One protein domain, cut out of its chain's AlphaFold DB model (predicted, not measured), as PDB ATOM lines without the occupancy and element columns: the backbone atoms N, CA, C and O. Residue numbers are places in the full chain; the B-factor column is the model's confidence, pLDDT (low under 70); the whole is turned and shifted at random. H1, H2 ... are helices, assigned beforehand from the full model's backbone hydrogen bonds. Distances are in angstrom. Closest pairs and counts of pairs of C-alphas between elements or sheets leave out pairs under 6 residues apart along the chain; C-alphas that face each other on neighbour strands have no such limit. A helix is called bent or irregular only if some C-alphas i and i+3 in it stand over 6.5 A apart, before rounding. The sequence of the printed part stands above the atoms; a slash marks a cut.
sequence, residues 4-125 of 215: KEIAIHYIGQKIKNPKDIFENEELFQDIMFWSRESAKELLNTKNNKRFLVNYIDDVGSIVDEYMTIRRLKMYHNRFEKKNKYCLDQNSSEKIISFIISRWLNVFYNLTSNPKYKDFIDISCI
ATOM      1  N   LYS A   4      10.104 -39.401 132.316       91.50
ATOM      2  CA  LYS A   4       9.033 -38.770 131.541       91.50
ATOM      3  C   LYS A   4       8.090 -37.958 132.431       91.50
ATOM      4  O   LYS A   4       7.720 -36.844 132.070       91.50
ATOM      5  N   GLU A   5       7.691 -38.509 133.573       91.56
ATOM      6  CA  GLU A   5       6.854 -37.828 134.567       91.56
ATOM      7  C   GLU A   5       7.573 -36.614 135.158       91.56
ATOM      8  O   GLU A   5       6.958 -35.559 135.286       91.56
ATOM      9  N   ILE A   6       8.875 -36.728 135.445       90.06
ATOM     10  CA  ILE A   6       9.695 -35.607 135.927       90.06
ATOM     11  C   ILE A   6       9.684 -34.467 134.904       90.06
ATOM     12  O   ILE A   6       9.361 -33.334 135.253       90.06
ATOM     13  N   ALA A   7       9.960 -34.756 133.631       90.88
ATOM     14  CA  ALA A   7       9.952 -33.739 132.582       90.88
ATOM     15  C   ALA A   7       8.576 -33.073 132.435       90.88
ATOM     16  O   ALA A   7       8.464 -31.849 132.382       90.88
ATOM     17  N   ILE A   8       7.509 -33.871 132.421       91.12
ATOM     18  CA  ILE A   8       6.138 -33.369 132.313       91.12
ATOM     19  C   ILE A   8       5.786 -32.455 133.494       91.12
ATOM     20  O   ILE A   8       5.279 -31.358 133.277       91.12
ATOM     21  N   HIS A   9       6.078 -32.874 134.725       88.88
ATOM     22  CA  HIS A   9       5.703 -32.116 135.915       88.88
ATOM     23  C   HIS A   9       6.597 -30.898 136.159       88.88
ATOM     24  O   HIS A   9       6.080 -29.822 136.433       88.88
ATOM     25  N   TYR A  10       7.918 -31.021 136.037       85.56
ATOM     26  CA  TYR A  10       8.834 -29.941 136.421       85.56
ATOM     27  C   TYR A  10       9.143 -28.948 135.305       85.56
ATOM     28  O   TYR A  10       9.424 -27.784 135.607       85.56
ATOM     29  N   ILE A  11       9.108 -29.379 134.041       86.06
ATOM     30  CA  ILE A  11       9.308 -28.484 132.894       86.06
ATOM     31  C   ILE A  11       7.954 -27.991 132.393       86.06
ATOM     32  O   ILE A  11       7.757 -26.784 132.261       86.06
ATOM     33  N   GLY A  12       6.995 -28.899 132.185       81.31
ATOM     34  CA  GLY A  12       5.681 -28.563 131.625       81.31
ATOM     35  C   GLY A  12       4.944 -27.478 132.407       81.31
ATOM     36  O   GLY A  12       4.477 -26.515 131.806       81.31
ATOM     37  N   GLN A  13       4.941 -27.564 133.740       80.50
ATOM     38  CA  GLN A  13       4.243 -26.600 134.602       80.50
ATOM     39  C   GLN A  13       4.847 -25.190 134.588       80.50
ATOM     40  O   GLN A  13       4.163 -24.222 134.918       80.50
ATOM     41  N   LYS A  14       6.127 -25.052 134.222       86.69
ATOM     42  CA  LYS A  14       6.808 -23.749 134.165       86.69
ATOM     43  C   LYS A  14       6.553 -23.017 132.847       86.69
ATOM     44  O   LYS A  14       6.765 -21.808 132.771       86.69
ATOM     45  N   ILE A  15       6.092 -23.732 131.821       87.81
ATOM     46  CA  ILE A  15       5.882 -23.191 130.480       87.81
ATOM     47  C   ILE A  15       4.431 -22.749 130.337       87.81
ATOM     48  O   ILE A  15       3.521 -23.574 130.243       87.81
ATOM     49  N   LYS A  16       4.225 -21.431 130.266       83.94
ATOM     50  CA  LYS A  16       2.895 -20.831 130.085       83.94
ATOM     51  C   LYS A  16       2.395 -20.949 128.649       83.94
ATOM     52  O   LYS A  16       1.217 -21.213 128.438       83.94
ATOM     53  N   ASN A  17       3.280 -20.739 127.675       86.75
ATOM     54  CA  ASN A  17       2.952 -20.820 126.261       86.75
ATOM     55  C   ASN A  17       3.610 -22.068 125.649       86.75
ATOM     56  O   ASN A  17       4.830 -22.108 125.500       86.75
ATOM     57  N   PRO A  18       2.831 -23.084 125.245       86.00
ATOM     58  CA  PRO A  18       3.380 -24.329 124.707       86.00
ATOM     59  C   PRO A  18       4.222 -24.154 123.428       86.00
ATOM     60  O   PRO A  18       4.991 -25.050 123.078       86.00
ATOM     61  N   LYS A  19       4.099 -23.020 122.721       86.62
ATOM     62  CA  LYS A  19       4.942 -22.691 121.556       86.62
ATOM     63  C   LYS A  19       6.407 -22.485 121.928       86.62
ATOM     64  O   LYS A  19       7.279 -22.877 121.154       86.62
ATOM     65  N   ASP A  20       6.665 -21.968 123.129       89.88
ATOM     66  CA  ASP A  20       8.009 -21.647 123.616       89.88
ATOM     67  C   ASP A  20       8.909 -22.890 123.618       89.88
ATOM     68  O   ASP A  20      10.107 -22.780 123.396       89.88
ATOM     69  N   ILE A  21       8.328 -24.087 123.773       91.00
ATOM     70  CA  ILE A  21       9.035 -25.370 123.660       91.00
ATOM     71  C   ILE A  21       9.780 -25.498 122.326       91.00
ATOM     72  O   ILE A  21      10.859 -26.073 122.292       91.00
ATOM     73  N   PHE A  22       9.208 -25.016 121.223       90.00
ATOM     74  CA  PHE A  22       9.804 -25.139 119.889       90.00
ATOM     75  C   PHE A  22      10.637 -23.919 119.493       90.00
ATOM     76  O   PHE A  22      11.559 -24.046 118.685       90.00
ATOM     77  N   GLU A  23      10.291 -22.747 120.016       88.69
ATOM     78  CA  GLU A  23      10.949 -21.482 119.681       88.69
ATOM     79  C   GLU A  23      12.227 -21.275 120.508       88.69
ATOM     80  O   GLU A  23      13.240 -20.842 119.957       88.69
ATOM     81  N   ASN A  24      12.220 -21.665 121.787       92.12
ATOM     82  CA  ASN A  24      13.389 -21.622 122.661       92.12
ATOM     83  C   ASN A  24      14.238 -22.892 122.487       92.12
ATOM     84  O   ASN A  24      13.828 -23.998 122.838       92.12
ATOM     85  N   GLU A  25      15.442 -22.718 121.946       90.56
ATOM     86  CA  GLU A  25      16.370 -23.815 121.692       90.56
ATOM     87  C   GLU A  25      16.880 -24.487 122.965       90.56
ATOM     88  O   GLU A  25      16.891 -25.713 123.022       90.56
ATOM     89  N   GLU A  26      17.256 -23.712 123.982       92.75
ATOM     90  CA  GLU A  26      17.758 -24.241 125.255       92.75
ATOM     91  C   GLU A  26      16.692 -25.110 125.923       92.75
ATOM     92  O   GLU A  26      16.951 -26.255 126.287       92.75
ATOM     93  N   LEU A  27      15.451 -24.617 125.959       92.88
ATOM     94  CA  LEU A  27      14.320 -25.380 126.478       92.88
ATOM     95  C   LEU A  27      14.081 -26.670 125.680       92.88
ATOM     96  O   LEU A  27      13.767 -27.717 126.251       92.88
ATOM     97  N   PHE A  28      14.218 -26.615 124.353       93.94
ATOM     98  CA  PHE A  28      14.084 -27.801 123.515       93.94
ATOM     99  C   PHE A  28      15.195 -28.822 123.806       93.94
ATOM    100  O   PHE A  28      14.899 -30.015 123.896       93.94
ATOM    101  N   GLN A  29      16.442 -28.374 124.009       92.75
ATOM    102  CA  GLN A  29      17.572 -29.235 124.390       92.75
ATOM    103  C   GLN A  29      17.398 -29.850 125.782       92.75
ATOM    104  O   GLN A  29      17.665 -31.041 125.961       92.75
ATOM    105  N   ASP A  30      16.867 -29.099 126.745       92.94
ATOM    106  CA  ASP A  30      16.515 -29.641 128.060       92.94
ATOM    107  C   ASP A  30      15.501 -30.785 127.919       92.94
ATOM    108  O   ASP A  30      15.645 -31.852 128.518       92.94
ATOM    109  N   ILE A  31      14.494 -30.619 127.058       94.50
ATOM    110  CA  ILE A  31      13.525 -31.683 126.764       94.50
ATOM    111  C   ILE A  31      14.194 -32.867 126.041       94.50
ATOM    112  O   ILE A  31      13.792 -34.013 126.269       94.50
ATOM    113  N   MET A  32      15.217 -32.645 125.205       95.62
ATOM    114  CA  MET A  32      16.006 -33.732 124.600       95.62
ATOM    115  C   MET A  32      16.727 -34.562 125.666       95.62
ATOM    116  O   MET A  32      16.642 -35.790 125.626       95.62
ATOM    117  N   PHE A  33      17.342 -33.921 126.666       94.75
ATOM    118  CA  PHE A  33      17.958 -34.624 127.797       94.75
ATOM    119  C   PHE A  33      16.971 -35.586 128.465       94.75
ATOM    120  O   PHE A  33      17.225 -36.789 128.553       94.75
ATOM    121  N   TRP A  34      15.786 -35.097 128.826       95.56
ATOM    122  CA  TRP A  34      14.758 -35.947 129.430       95.56
ATOM    123  C   TRP A  34      14.209 -37.013 128.485       95.56
ATOM    124  O   TRP A  34      13.759 -38.070 128.933       95.56
ATOM    125  N   SER A  35      14.243 -36.762 127.177       96.75
ATOM    126  CA  SER A  35      13.860 -37.744 126.164       96.75
ATOM    127  C   SER A  35      14.824 -38.931 126.141       96.75
ATOM    128  O   SER A  35      14.357 -40.072 126.083       96.75
ATOM    129  N   ARG A  36      16.136 -38.682 126.269       96.12
ATOM    130  CA  ARG A  36      17.168 -39.729 126.382       96.12
ATOM    131  C   ARG A  36      16.976 -40.569 127.641       96.12
ATOM    132  O   ARG A  36      16.894 -41.793 127.546       96.12
ATOM    133  N   GLU A  37      16.806 -39.928 128.794       95.50
ATOM    134  CA  GLU A  37      16.618 -40.635 130.070       95.50
ATOM    135  C   GLU A  37      15.312 -41.448 130.090       95.50
ATOM    136  O   GLU A  37      15.301 -42.630 130.438       95.50
ATOM    137  N   SER A  38      14.222 -40.880 129.562       95.69
ATOM    138  CA  SER A  38      12.954 -41.604 129.385       95.69
ATOM    139  C   SER A  38      13.093 -42.815 128.456       95.69
ATOM    140  O   SER A  38      12.457 -43.851 128.669       95.69
ATOM    141  N   ALA A  39      13.905 -42.702 127.401       96.19
ATOM    142  CA  ALA A  39      14.166 -43.804 126.484       96.19
ATOM    143  C   ALA A  39      14.979 -44.919 127.158       96.19
ATOM    144  O   ALA A  39      14.618 -46.088 126.998       96.19
ATOM    145  N   LYS A  40      16.013 -44.581 127.945       95.06
ATOM    146  CA  LYS A  40      16.808 -45.551 128.723       95.06
ATOM    147  C   LYS A  40      15.920 -46.360 129.664       95.06
ATOM    148  O   LYS A  40      15.952 -47.591 129.633       95.06
ATOM    149  N   GLU A  41      15.080 -45.684 130.445       95.00
ATOM    150  CA  GLU A  41      14.138 -46.331 131.365       95.00
ATOM    151  C   GLU A  41      13.173 -47.260 130.623       95.00
ATOM    152  O   GLU A  41      13.043 -48.436 130.967       95.00
ATOM    153  N   LEU A  42      12.532 -46.768 129.558       94.25
ATOM    154  CA  LEU A  42      11.564 -47.560 128.808       94.25
ATOM    155  C   LEU A  42      12.209 -48.782 128.146       94.25
ATOM    156  O   LEU A  42      11.638 -49.871 128.182       94.25
ATOM    157  N   LEU A  43      13.368 -48.626 127.510       93.00
ATOM    158  CA  LEU A  43      14.053 -49.729 126.835       93.00
ATOM    159  C   LEU A  43      14.563 -50.778 127.822       93.00
ATOM    160  O   LEU A  43      14.520 -51.964 127.497       93.00
ATOM    161  N   ASN A  44      14.958 -50.375 129.032       91.19
ATOM    162  CA  ASN A  44      15.337 -51.310 130.090       91.19
ATOM    163  C   ASN A  44      14.205 -52.274 130.478       91.19
ATOM    164  O   ASN A  44      14.486 -53.408 130.858       91.19
ATOM    165  N   THR A  45      12.940 -51.874 130.311       90.81
ATOM    166  CA  THR A  45      11.774 -52.751 130.549       90.81
ATOM    167  C   THR A  45      11.453 -53.700 129.384       90.81
ATOM    168  O   THR A  45      10.647 -54.616 129.535       90.81
ATOM    169  N   LYS A  46      12.062 -53.510 128.202       88.88
ATOM    170  CA  LYS A  46      11.746 -54.269 126.980       88.88
ATOM    171  C   LYS A  46      12.833 -55.292 126.669       88.88
ATOM    172  O   LYS A  46      13.805 -54.965 125.995       88.88
ATOM    173  N   ASN A  47      12.635 -56.548 127.069       83.56
ATOM    174  CA  ASN A  47      13.633 -57.624 126.920       83.56
ATOM    175  C   ASN A  47      14.270 -57.710 125.519       83.56
ATOM    176  O   ASN A  47      15.489 -57.762 125.400       83.56
ATOM    177  N   ASN A  48      13.471 -57.649 124.451       86.62
ATOM    178  CA  ASN A  48      13.952 -57.754 123.067       86.62
ATOM    179  C   ASN A  48      14.636 -56.487 122.519       86.62
ATOM    180  O   ASN A  48      15.148 -56.506 121.404       86.62
ATOM    181  N   LYS A  49      14.599 -55.376 123.255       86.81
ATOM    182  CA  LYS A  49      15.142 -54.074 122.835       86.81
ATOM    183  C   LYS A  49      16.084 -53.459 123.863       86.81
ATOM    184  O   LYS A  49      16.650 -52.406 123.598       86.81
ATOM    185  N   ARG A  50      16.286 -54.116 125.006       89.06
ATOM    186  CA  ARG A  50      17.141 -53.647 126.099       89.06
ATOM    187  C   ARG A  50      18.580 -53.401 125.653       89.06
ATOM    188  O   ARG A  50      19.198 -52.457 126.122       89.06
ATOM    189  N   PHE A  51      19.085 -54.181 124.695       85.44
ATOM    190  CA  PHE A  51      20.425 -53.986 124.132       85.44
ATOM    191  C   PHE A  51      20.633 -52.587 123.524       85.44
ATOM    192  O   PHE A  51      21.760 -52.103 123.499       85.44
ATOM    193  N   LEU A  52      19.558 -51.927 123.071       88.75
ATOM    194  CA  LEU A  52      19.613 -50.585 122.493       88.75
ATOM    195  C   LEU A  52      19.936 -49.497 123.523       88.75
ATOM    196  O   LEU A  52      20.394 -48.432 123.130       88.75
ATOM    197  N   VAL A  53      19.743 -49.757 124.824       91.12
ATOM    198  CA  VAL A  53      20.114 -48.815 125.897       91.12
ATOM    199  C   VAL A  53      21.589 -48.430 125.791       91.12
ATOM    200  O   VAL A  53      21.921 -47.260 125.940       91.12
ATOM    201  N   ASN A  54      22.447 -49.393 125.444       88.06
ATOM    202  CA  ASN A  54      23.894 -49.197 125.338       88.06
ATOM    203  C   ASN A  54      24.310 -48.243 124.211       88.06
ATOM    204  O   ASN A  54      25.445 -47.799 124.214       88.06
ATOM    205  N   TYR A  55      23.416 -47.958 123.261       90.06
ATOM    206  CA  TYR A  55      23.690 -47.099 122.109       90.06
ATOM    207  C   TYR A  55      23.008 -45.731 122.221       90.06
ATOM    208  O   TYR A  55      23.141 -44.906 121.320       90.06
ATOM    209  N   ILE A  56      22.247 -45.475 123.297       91.62
ATOM    210  CA  ILE A  56      21.603 -44.169 123.491       91.62
ATOM    211  C   ILE A  56      22.653 -43.072 123.642       91.62
ATOM    212  O   ILE A  56      22.462 -42.002 123.076       91.62
ATOM    213  N   ASP A  57      23.741 -43.318 124.367       88.38
ATOM    214  CA  ASP A  57      24.766 -42.292 124.575       88.38
ATOM    215  C   ASP A  57      25.629 -42.084 123.314       88.38
ATOM    216  O   ASP A  57      26.033 -40.958 123.039       88.38
ATOM    217  N   ASP A  58      25.807 -43.123 122.488       86.94
ATOM    218  CA  ASP A  58      26.555 -43.038 121.223       86.94
ATOM    219  C   ASP A  58      25.772 -42.314 120.116       86.94
ATOM    220  O   ASP A  58      26.328 -41.540 119.339       86.94
ATOM    221  N   VAL A  59      24.466 -42.585 120.012       89.06
ATOM    222  CA  VAL A  59      23.607 -42.088 118.920       89.06
ATOM    223  C   VAL A  59      22.757 -40.891 119.357       89.06
ATOM    224  O   VAL A  59      22.161 -40.204 118.527       89.06
ATOM    225  N   GLY A  60      22.682 -40.618 120.659       91.19
ATOM    226  CA  GLY A  60      21.739 -39.661 121.228       91.19
ATOM    227  C   GLY A  60      21.903 -38.251 120.680       91.19
ATOM    228  O   GLY A  60      20.915 -37.657 120.259       91.19
ATOM    229  N   SER A  61      23.143 -37.770 120.574       91.12
ATOM    230  CA  SER A  61      23.457 -36.452 120.007       91.12
ATOM    231  C   SER A  61      22.986 -36.306 118.555       91.12
ATOM    232  O   SER A  61      22.477 -35.254 118.175       91.12
ATOM    233  N   ILE A  62      23.064 -37.377 117.759       90.62
ATOM    234  CA  ILE A  62      22.594 -37.395 116.367       90.62
ATOM    235  C   ILE A  62      21.063 -37.303 116.319       90.62
ATOM    236  O   ILE A  62      20.494 -36.588 115.488       90.62
ATOM    237  N   VAL A  63      20.365 -38.002 117.223       93.38
ATOM    238  CA  VAL A  63      18.901 -37.893 117.352       93.38
ATOM    239  C   VAL A  63      18.503 -36.479 117.778       93.38
ATOM    240  O   VAL A  63      17.546 -35.926 117.230       93.38
ATOM    241  N   ASP A  64      19.234 -35.885 118.720       93.56
ATOM    242  CA  ASP A  64      18.982 -34.529 119.210       93.56
ATOM    243  C   ASP A  64      19.150 -33.500 118.093       93.56
ATOM    244  O   ASP A  64      18.256 -32.682 117.872       93.56
ATOM    245  N   GLU A  65      20.237 -33.580 117.323       91.19
ATOM    246  CA  GLU A  65      20.475 -32.726 116.158       91.19
ATOM    247  C   GLU A  65      19.355 -32.897 115.118       91.19
ATOM    248  O   GLU A  65      18.758 -31.917 114.653       91.19
ATOM    249  N   TYR A  66      18.977 -34.147 114.820       90.19
ATOM    250  CA  TYR A  66      17.885 -34.457 113.900       90.19
ATOM    251  C   TYR A  66      16.568 -33.789 114.322       90.19
ATOM    252  O   TYR A  66      15.851 -33.230 113.476       90.19
ATOM    253  N   MET A  67      16.238 -33.872 115.615       91.38
ATOM    254  CA  MET A  67      15.036 -33.294 116.217       91.38
ATOM    255  C   MET A  67      15.099 -31.763 116.231       91.38
ATOM    256  O   MET A  67      14.114 -31.117 115.863       91.38
ATOM    257  N   THR A  68      16.257 -31.196 116.573       90.38
ATOM    258  CA  THR A  68      16.507 -29.751 116.689       90.38
ATOM    259  C   THR A  68      16.324 -29.047 115.351       90.38
ATOM    260  O   THR A  68      15.506 -28.133 115.252       90.38
ATOM    261  N   ILE A  69      16.964 -29.543 114.283       87.62
ATOM    262  CA  ILE A  69      16.844 -28.988 112.918       87.62
ATOM    263  C   ILE A  69      15.384 -29.000 112.430       87.62
ATOM    264  O   ILE A  69      14.968 -28.191 111.599       87.62
ATOM    265  N   ARG A  70      14.565 -29.926 112.943       88.38
ATOM    266  CA  ARG A  70      13.172 -30.117 112.518       88.38
ATOM    267  C   ARG A  70      12.149 -29.535 113.491       88.38
ATOM    268  O   ARG A  70      10.960 -29.657 113.193       88.38
ATOM    269  N   ARG A  71      12.550 -28.894 114.596       88.81
ATOM    270  CA  ARG A  71      11.627 -28.460 115.663       88.81
ATOM    271  C   ARG A  71      10.538 -27.512 115.155       88.81
ATOM    272  O   ARG A  71       9.356 -27.781 115.354       88.81
ATOM    273  N   LEU A  72      10.909 -26.493 114.376       85.62
ATOM    274  CA  LEU A  72       9.956 -25.520 113.825       85.62
ATOM    275  C   LEU A  72       9.046 -26.163 112.772       85.62
ATOM    276  O   LEU A  72       7.830 -25.997 112.799       85.62
ATOM    277  N   LYS A  73       9.600 -26.999 111.886       85.00
ATOM    278  CA  LYS A  73       8.801 -27.764 110.913       85.00
ATOM    279  C   LYS A  73       7.824 -28.721 111.604       85.00
ATOM    280  O   LYS A  73       6.711 -28.926 111.121       85.00
ATOM    281  N   MET A  74       8.234 -29.331 112.716       83.31
ATOM    282  CA  MET A  74       7.394 -30.192 113.543       83.31
ATOM    283  C   MET A  74       6.255 -29.394 114.168       83.31
ATOM    284  O   MET A  74       5.117 -29.864 114.132       83.31
ATOM    285  N   TYR A  75       6.553 -28.188 114.653       82.81
ATOM    286  CA  TYR A  75       5.554 -27.257 115.145       82.81
ATOM    287  C   TYR A  75       4.531 -26.903 114.047       82.81
ATOM    288  O   TYR A  75       3.352 -27.236 114.170       82.81
ATOM    289  N   HIS A  76       4.980 -26.375 112.904       78.44
ATOM    290  CA  HIS A  76       4.101 -26.005 111.786       78.44
ATOM    291  C   HIS A  76       3.218 -27.172 111.308       78.44
ATOM    292  O   HIS A  76       1.999 -27.047 111.173       78.44
ATOM    293  N   ASN A  77       3.808 -28.350 111.083       76.31
ATOM    294  CA  ASN A  77       3.066 -29.507 110.575       76.31
ATOM    295  C   ASN A  77       2.031 -30.042 111.565       76.31
ATOM    296  O   ASN A  77       1.009 -30.587 111.143       76.31
ATOM    297  N   ARG A  78       2.311 -29.953 112.866       70.00
ATOM    298  CA  ARG A  78       1.448 -30.526 113.896       70.00
ATOM    299  C   ARG A  78       0.385 -29.550 114.384       70.00
ATOM    300  O   ARG A  78      -0.720 -30.006 114.659       70.00
ATOM    301  N   PHE A  79       0.706 -28.261 114.471       68.38
ATOM    302  CA  PHE A  79      -0.133 -27.273 115.152       68.38
ATOM    303  C   PHE A  79      -0.711 -26.199 114.227       68.38
ATOM    304  O   PHE A  79      -1.774 -25.676 114.539       68.38
ATOM    305  N   GLU A  80      -0.092 -25.908 113.078       65.38
ATOM    306  CA  GLU A  80      -0.646 -24.924 112.132       65.38
ATOM    307  C   GLU A  80      -1.448 -25.567 110.997       65.38
ATOM    308  O   GLU A  80      -2.492 -25.049 110.606       65.38
ATOM    309  N   LYS A  81      -1.021 -26.733 110.488       63.00
ATOM    310  CA  LYS A  81      -1.727 -27.430 109.392       63.00
ATOM    311  C   LYS A  81      -2.944 -28.258 109.824       63.00
ATOM    312  O   LYS A  81      -3.767 -28.595 108.977       63.00
ATOM    313  N   LYS A  82      -3.081 -28.609 111.109       53.91
ATOM    314  CA  LYS A  82      -4.240 -29.350 111.642       53.91
ATOM    315  C   LYS A  82      -5.101 -28.424 112.503       53.91
ATOM    316  O   LYS A  82      -4.768 -28.229 113.659       53.91
ATOM    317  N   ASN A  83      -6.180 -27.901 111.908       49.50
ATOM    318  CA  ASN A  83      -7.342 -27.197 112.480       49.50
ATOM    319  C   ASN A  83      -7.152 -26.366 113.770       49.50
ATOM    320  O   ASN A  83      -6.764 -26.862 114.822       49.50
ATOM    321  N   LYS A  84      -7.623 -25.115 113.685       44.66
ATOM    322  CA  LYS A  84      -7.681 -23.993 114.652       44.66
ATOM    323  C   LYS A  84      -8.094 -24.283 116.118       44.66
ATOM    324  O   LYS A  84      -8.121 -23.357 116.912       44.66
ATOM    325  N   TYR A  85      -8.380 -25.534 116.480       45.47
ATOM    326  CA  TYR A  85      -8.750 -26.014 117.821       45.47
ATOM    327  C   TYR A  85      -7.626 -26.788 118.539       45.47
ATOM    328  O   TYR A  85      -7.826 -27.297 119.639       45.47
ATOM    329  N   CYS A  86      -6.442 -26.926 117.924       50.41
ATOM    330  CA  CYS A  86      -5.375 -27.768 118.469       50.41
ATOM    331  C   CYS A  86      -4.517 -27.060 119.537       50.41
ATOM    332  O   CYS A  86      -4.022 -27.724 120.441       50.41
ATOM    333  N   LEU A  87      -4.332 -25.738 119.486       48.06
ATOM    334  CA  LEU A  87      -3.420 -25.041 120.412       48.06
ATOM    335  C   LEU A  87      -3.934 -25.034 121.865       48.06
ATOM    336  O   LEU A  87      -3.167 -25.386 122.757       48.06
ATOM    337  N   ASP A  88      -5.231 -24.802 122.092       50.09
ATOM    338  CA  ASP A  88      -5.826 -24.789 123.445       50.09
ATOM    339  C   ASP A  88      -5.909 -26.184 124.100       50.09
ATOM    340  O   ASP A  88      -6.047 -26.307 125.314       50.09
ATOM    341  N   GLN A  89      -5.784 -27.265 123.318       57.25
ATOM    342  CA  GLN A  89      -5.762 -28.642 123.832       57.25
ATOM    343  C   GLN A  89      -4.350 -29.221 124.006       57.25
ATOM    344  O   GLN A  89      -4.210 -30.331 124.541       57.25
ATOM    345  N   ASN A  90      -3.312 -28.499 123.578       69.31
ATOM    346  CA  ASN A  90      -1.918 -28.928 123.643       69.31
ATOM    347  C   ASN A  90      -1.189 -28.226 124.784       69.31
ATOM    348  O   ASN A  90      -0.325 -27.383 124.558       69.31
ATOM    349  N   SER A  91      -1.526 -28.616 126.012       85.19
ATOM    350  CA  SER A  91      -0.775 -28.191 127.190       85.19
ATOM    351  C   SER A  91       0.713 -28.542 127.048       85.19
ATOM    352  O   SER A  91       1.078 -29.505 126.356       85.19
ATOM    353  N   SER A  92       1.572 -27.777 127.715       89.06
ATOM    354  CA  SER A  92       3.024 -27.972 127.712       89.06
ATOM    355  C   SER A  92       3.405 -29.424 128.039       89.06
ATOM    356  O   SER A  92       4.251 -30.017 127.373       89.06
ATOM    357  N   GLU A  93       2.685 -30.062 128.963       90.50
ATOM    358  CA  GLU A  93       2.830 -31.474 129.332       90.50
ATOM    359  C   GLU A  93       2.603 -32.428 128.152       90.50
ATOM    360  O   GLU A  93       3.387 -33.354 127.912       90.50
ATOM    361  N   LYS A  94       1.531 -32.211 127.381       87.56
ATOM    362  CA  LYS A  94       1.210 -33.036 126.208       87.56
ATOM    363  C   LYS A  94       2.248 -32.864 125.107       87.56
ATOM    364  O   LYS A  94       2.554 -33.829 124.400       87.56
ATOM    365  N   ILE A  95       2.789 -31.657 124.954       89.31
ATOM    366  CA  ILE A  95       3.848 -31.382 123.984       89.31
ATOM    367  C   ILE A  95       5.144 -32.084 124.391       89.31
ATOM    368  O   ILE A  95       5.703 -32.806 123.566       89.31
ATOM    369  N   ILE A  96       5.566 -31.973 125.651       91.50
ATOM    370  CA  ILE A  96       6.751 -32.672 126.174       91.50
ATOM    371  C   ILE A  96       6.603 -34.190 125.998       91.50
ATOM    372  O   ILE A  96       7.472 -34.841 125.419       91.50
ATOM    373  N   SER A  97       5.457 -34.760 126.390       91.38
ATOM    374  CA  SER A  97       5.160 -36.191 126.217       91.38
ATOM    375  C   SER A  97       5.248 -36.638 124.753       91.38
ATOM    376  O   SER A  97       5.748 -37.727 124.443       91.38
ATOM    377  N   PHE A  98       4.784 -35.793 123.829       90.69
ATOM    378  CA  PHE A  98       4.917 -36.041 122.401       90.69
ATOM    379  C   PHE A  98       6.372 -36.002 121.943       90.69
ATOM    380  O   PHE A  98       6.780 -36.912 121.223       90.69
ATOM    381  N   ILE A  99       7.144 -34.994 122.346       92.94
ATOM    382  CA  ILE A  99       8.548 -34.852 121.951       92.94
ATOM    383  C   ILE A  99       9.355 -36.070 122.407       92.94
ATOM    384  O   ILE A  99      10.003 -36.693 121.568       92.94
ATOM    385  N   ILE A 100       9.200 -36.494 123.665       94.50
ATOM    386  CA  ILE A 100       9.837 -37.707 124.209       94.50
ATOM    387  C   ILE A 100       9.496 -38.935 123.351       94.50
ATOM    388  O   ILE A 100      10.358 -39.734 122.982       94.50
ATOM    389  N   SER A 101       8.226 -39.068 122.967       92.62
ATOM    390  CA  SER A 101       7.771 -40.185 122.133       92.62
ATOM    391  C   SER A 101       8.331 -40.106 120.705       92.62
ATOM    392  O   SER A 101       8.597 -41.130 120.076       92.62
ATOM    393  N   ARG A 102       8.501 -38.899 120.153       92.81
ATOM    394  CA  ARG A 102       9.098 -38.689 118.827       92.81
ATOM    395  C   ARG A 102      10.587 -38.972 118.832       92.81
ATOM    396  O   ARG A 102      11.029 -39.643 117.907       92.81
ATOM    397  N   TRP A 103      11.304 -38.549 119.867       96.75
ATOM    398  CA  TRP A 103      12.722 -38.838 120.046       96.75
ATOM    399  C   TRP A 103      12.982 -40.346 119.972       96.75
ATOM    400  O   TRP A 103      13.731 -40.801 119.113       96.75
ATOM    401  N   LEU A 104      12.246 -41.146 120.753       95.38
ATOM    402  CA  LEU A 104      12.385 -42.607 120.741       95.38
ATOM    403  C   LEU A 104      12.079 -43.225 119.367       95.38
ATOM    404  O   LEU A 104      12.729 -44.178 118.943       95.38
ATOM    405  N   ASN A 105      11.079 -42.697 118.660       93.06
ATOM    406  CA  ASN A 105      10.757 -43.162 117.314       93.06
ATOM    407  C   ASN A 105      11.852 -42.814 116.300       93.06
ATOM    408  O   ASN A 105      12.111 -43.606 115.398       93.06
ATOM    409  N   VAL A 106      12.467 -41.634 116.411       93.19
ATOM    410  CA  VAL A 106      13.617 -41.265 115.580       93.19
ATOM    411  C   VAL A 106      14.780 -42.189 115.902       93.19
ATOM    412  O   VAL A 106      15.283 -42.816 114.979       93.19
ATOM    413  N   PHE A 107      15.109 -42.379 117.181       95.31
ATOM    414  CA  PHE A 107      16.135 -43.322 117.617       95.31
ATOM    415  C   PHE A 107      15.931 -44.711 116.994       95.31
ATOM    416  O   PHE A 107      16.808 -45.184 116.286       95.31
ATOM    417  N   TYR A 108      14.739 -45.312 117.102       92.19
ATOM    418  CA  TYR A 108      14.464 -46.601 116.449       92.19
ATOM    419  C   TYR A 108      14.626 -46.584 114.926       92.19
ATOM    420  O   TYR A 108      15.077 -47.571 114.349       92.19
ATOM    421  N   ASN A 109      14.219 -45.506 114.253       89.25
ATOM    422  CA  ASN A 109      14.373 -45.413 112.806       89.25
ATOM    423  C   ASN A 109      15.845 -45.322 112.404       89.25
ATOM    424  O   ASN A 109      16.250 -45.999 111.464       89.25
ATOM    425  N   LEU A 110      16.636 -44.533 113.133       89.12
ATOM    426  CA  LEU A 110      18.065 -44.417 112.880       89.12
ATOM    427  C   LEU A 110      18.786 -45.726 113.208       89.12
ATOM    428  O   LEU A 110      19.623 -46.140 112.429       89.12
ATOM    429  N   THR A 111      18.442 -46.435 114.283       88.88
ATOM    430  CA  THR A 111      19.231 -47.597 114.737       88.88
ATOM    431  C   THR A 111      18.717 -48.954 114.271       88.88
ATOM    432  O   THR A 111      19.370 -49.973 114.483       88.88
ATOM    433  N   SER A 112      17.489 -49.039 113.752       84.12
ATOM    434  CA  SER A 112      16.825 -50.334 113.527       84.12
ATOM    435  C   SER A 112      16.008 -50.418 112.239       84.12
ATOM    436  O   SER A 112      15.382 -51.448 111.993       84.12
ATOM    437  N   ASN A 113      16.006 -49.377 111.403       88.12
ATOM    438  CA  ASN A 113      15.340 -49.395 110.104       88.12
ATOM    439  C   ASN A 113      16.344 -49.134 108.967       88.12
ATOM    440  O   ASN A 113      16.534 -47.979 108.594       88.12
ATOM    441  N   PRO A 114      16.912 -50.184 108.342       85.69
ATOM    442  CA  PRO A 114      17.884 -50.047 107.251       85.69
ATOM    443  C   PRO A 114      17.383 -49.282 106.020       85.69
ATOM    444  O   PRO A 114      18.173 -48.862 105.184       85.69
ATOM    445  N   LYS A 115      16.060 -49.118 105.874       86.75
ATOM    446  CA  LYS A 115      15.450 -48.348 104.778       86.75
ATOM    447  C   LYS A 115      15.336 -46.859 105.097       86.75
ATOM    448  O   LYS A 115      14.917 -46.082 104.241       86.75
ATOM    449  N   TYR A 116      15.611 -46.462 106.336       80.69
ATOM    450  CA  TYR A 116      15.585 -45.065 106.721       80.69
ATOM    451  C   TYR A 116      16.779 -44.345 106.102       80.69
ATOM    452  O   TYR A 116      17.892 -44.859 106.129       80.69
ATOM    453  N   LYS A 117      16.546 -43.158 105.531       78.44
ATOM    454  CA  LYS A 117      17.574 -42.421 104.776       78.44
ATOM    455  C   LYS A 117      18.856 -42.216 105.586       78.44
ATOM    456  O   LYS A 117      19.945 -42.364 105.048       78.44
ATOM    457  N   ASP A 118      18.687 -41.893 106.863       81.56
ATOM    458  CA  ASP A 118      19.773 -41.569 107.784       81.56
ATOM    459  C   ASP A 118      20.071 -42.756 108.727       81.56
ATOM    460  O   ASP A 118      20.446 -42.560 109.876       81.56
ATOM    461  N   PHE A 119      19.818 -43.998 108.286       87.25
ATOM    462  CA  PHE A 119      20.067 -45.197 109.089       87.25
ATOM    463  C   PHE A 119      21.539 -45.308 109.507       87.25
ATOM    464  O   PHE A 119      22.453 -45.101 108.711       87.25
ATOM    465  N   ILE A 120      21.739 -45.697 110.759       84.12
ATOM    466  CA  ILE A 120      23.017 -45.905 111.411       84.12
ATOM    467  C   ILE A 120      23.120 -47.388 111.742       84.12
ATOM    468  O   ILE A 120      22.335 -47.931 112.525       84.12
ATOM    469  N   ASP A 121      24.127 -48.037 111.168       82.88
ATOM    470  CA  ASP A 121      24.454 -49.407 111.521       82.88
ATOM    471  C   ASP A 121      25.140 -49.452 112.893       82.88
ATOM    472  O   ASP A 121      26.359 -49.326 113.023       82.88
ATOM    473  N   ILE A 122      24.332 -49.644 113.937       80.88
ATOM    474  CA  ILE A 122      24.803 -49.717 115.324       80.88
ATOM    475  C   ILE A 122      25.736 -50.906 115.591       80.88
ATOM    476  O   ILE A 122      26.479 -50.873 116.570       80.88
ATOM    477  N   SER A 123      25.749 -51.932 114.727       72.50
ATOM    478  CA  SER A 123      26.701 -53.045 114.851       72.50
ATOM    479  C   SER A 123      28.147 -52.606 114.596       72.50
ATOM    480  O   SER A 123      29.075 -53.236 115.094       72.50
ATOM    481  N   CYS A 124      28.327 -51.482 113.896       68.81
ATOM    482  CA  CYS A 124      29.624 -50.886 113.601       68.81
ATOM    483  C   CYS A 124      30.073 -49.836 114.641       68.81
ATOM    484  O   CYS A 124      31.218 -49.396 114.587       68.81
ATOM    485  N   ILE A 125      29.200 -49.414 115.571       72.25
ATOM    486  CA  ILE A 125      29.505 -48.353 116.559       72.25
ATOM    487  C   ILE A 125      30.405 -48.878 117.677       72.25
ATOM    488  O   ILE A 125      31.354 -48.217 118.093       72.25
TER     489      ILE A 125
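Overview. This is residues 4 to 125 of the 215 residues of an uncharacterized protein of Arcobacter cryaerophilus ATCC 43158 (UniProt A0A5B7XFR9). Two long helices, H3 and H6, cross near their middles as an X; H1 packs on both beside residues 92 to 100 of H6, and H4b, the second arm of the bent H4, packs on both beside residues 103 to 110. Arm H4a folds back along H3, H2 and H5 pack together at one end, and residues 80 to 85 stick out. The printed part has 122 residues with six named helices, H1 to H6, and no named strand: all helix. It is compact, with a radius of gyration of the C-alphas of 14.9 A and spans of 44 by 30 by 24 A.

Along the chain. H1, residues 4 to 14, begins at C-alpha 4 (9.033, -38.770, 131.541) and is 15.4 A long. H2 is residues 20 to 23, 4.9 A. H3, residues 25 to 44, measures 28.8 A. H4, residues 50 to 69, was assigned as one helix by its hydrogen bonds but is bent, C-alphas 58 and 61 being 7.4 A apart; its arms are H4a, residues 50 to 58, 15.0 A, and H4b, residues 61 to 69, 12.2 A. H4a is irregular: C-alphas 54 and 57 are 7.0 A apart. H5 is residues 71 to 80, 13.3 A. H6, residues 92 to 112, measures 29.9 A and ends at C-alpha 112 (16.825, -50.334, 113.527).

Arrangement. H3 is the hub. It touches H6 at a steep tilt of 62 degrees, the closest C-alphas being those of Ser 35 and Ile 100, 4.5 A. H1 touches H6, closest at the C-alphas of Gly 12 and Glu 93, 4.7 A. H4b touches H6, closest at the C-alphas of Val 63 and Phe 107, 6.1 A. H3 and H4a form a helical hairpin at 27 degrees. H2 touches H5, closest at the C-alphas of Phe 22 and Arg 71, 5.7 A. Every O i to N i+4 pair is within hydrogen-bond range in H3, H4b, H5 and H6; H1 has 5 of 7, H4a has 1 of 5 but 5 of 6 O i to N i+3 pairs, and H2 is too short for an O i to N i+4 pair.

Size, cuts and confidence. The C-alphas of Lys 84 and Cys 124 are the two farthest apart, 46.0 A. The printed part has no cut, and the link from H5 to H6 is long. Residues 79 to 90 and residue 124 have pLDDT under 70.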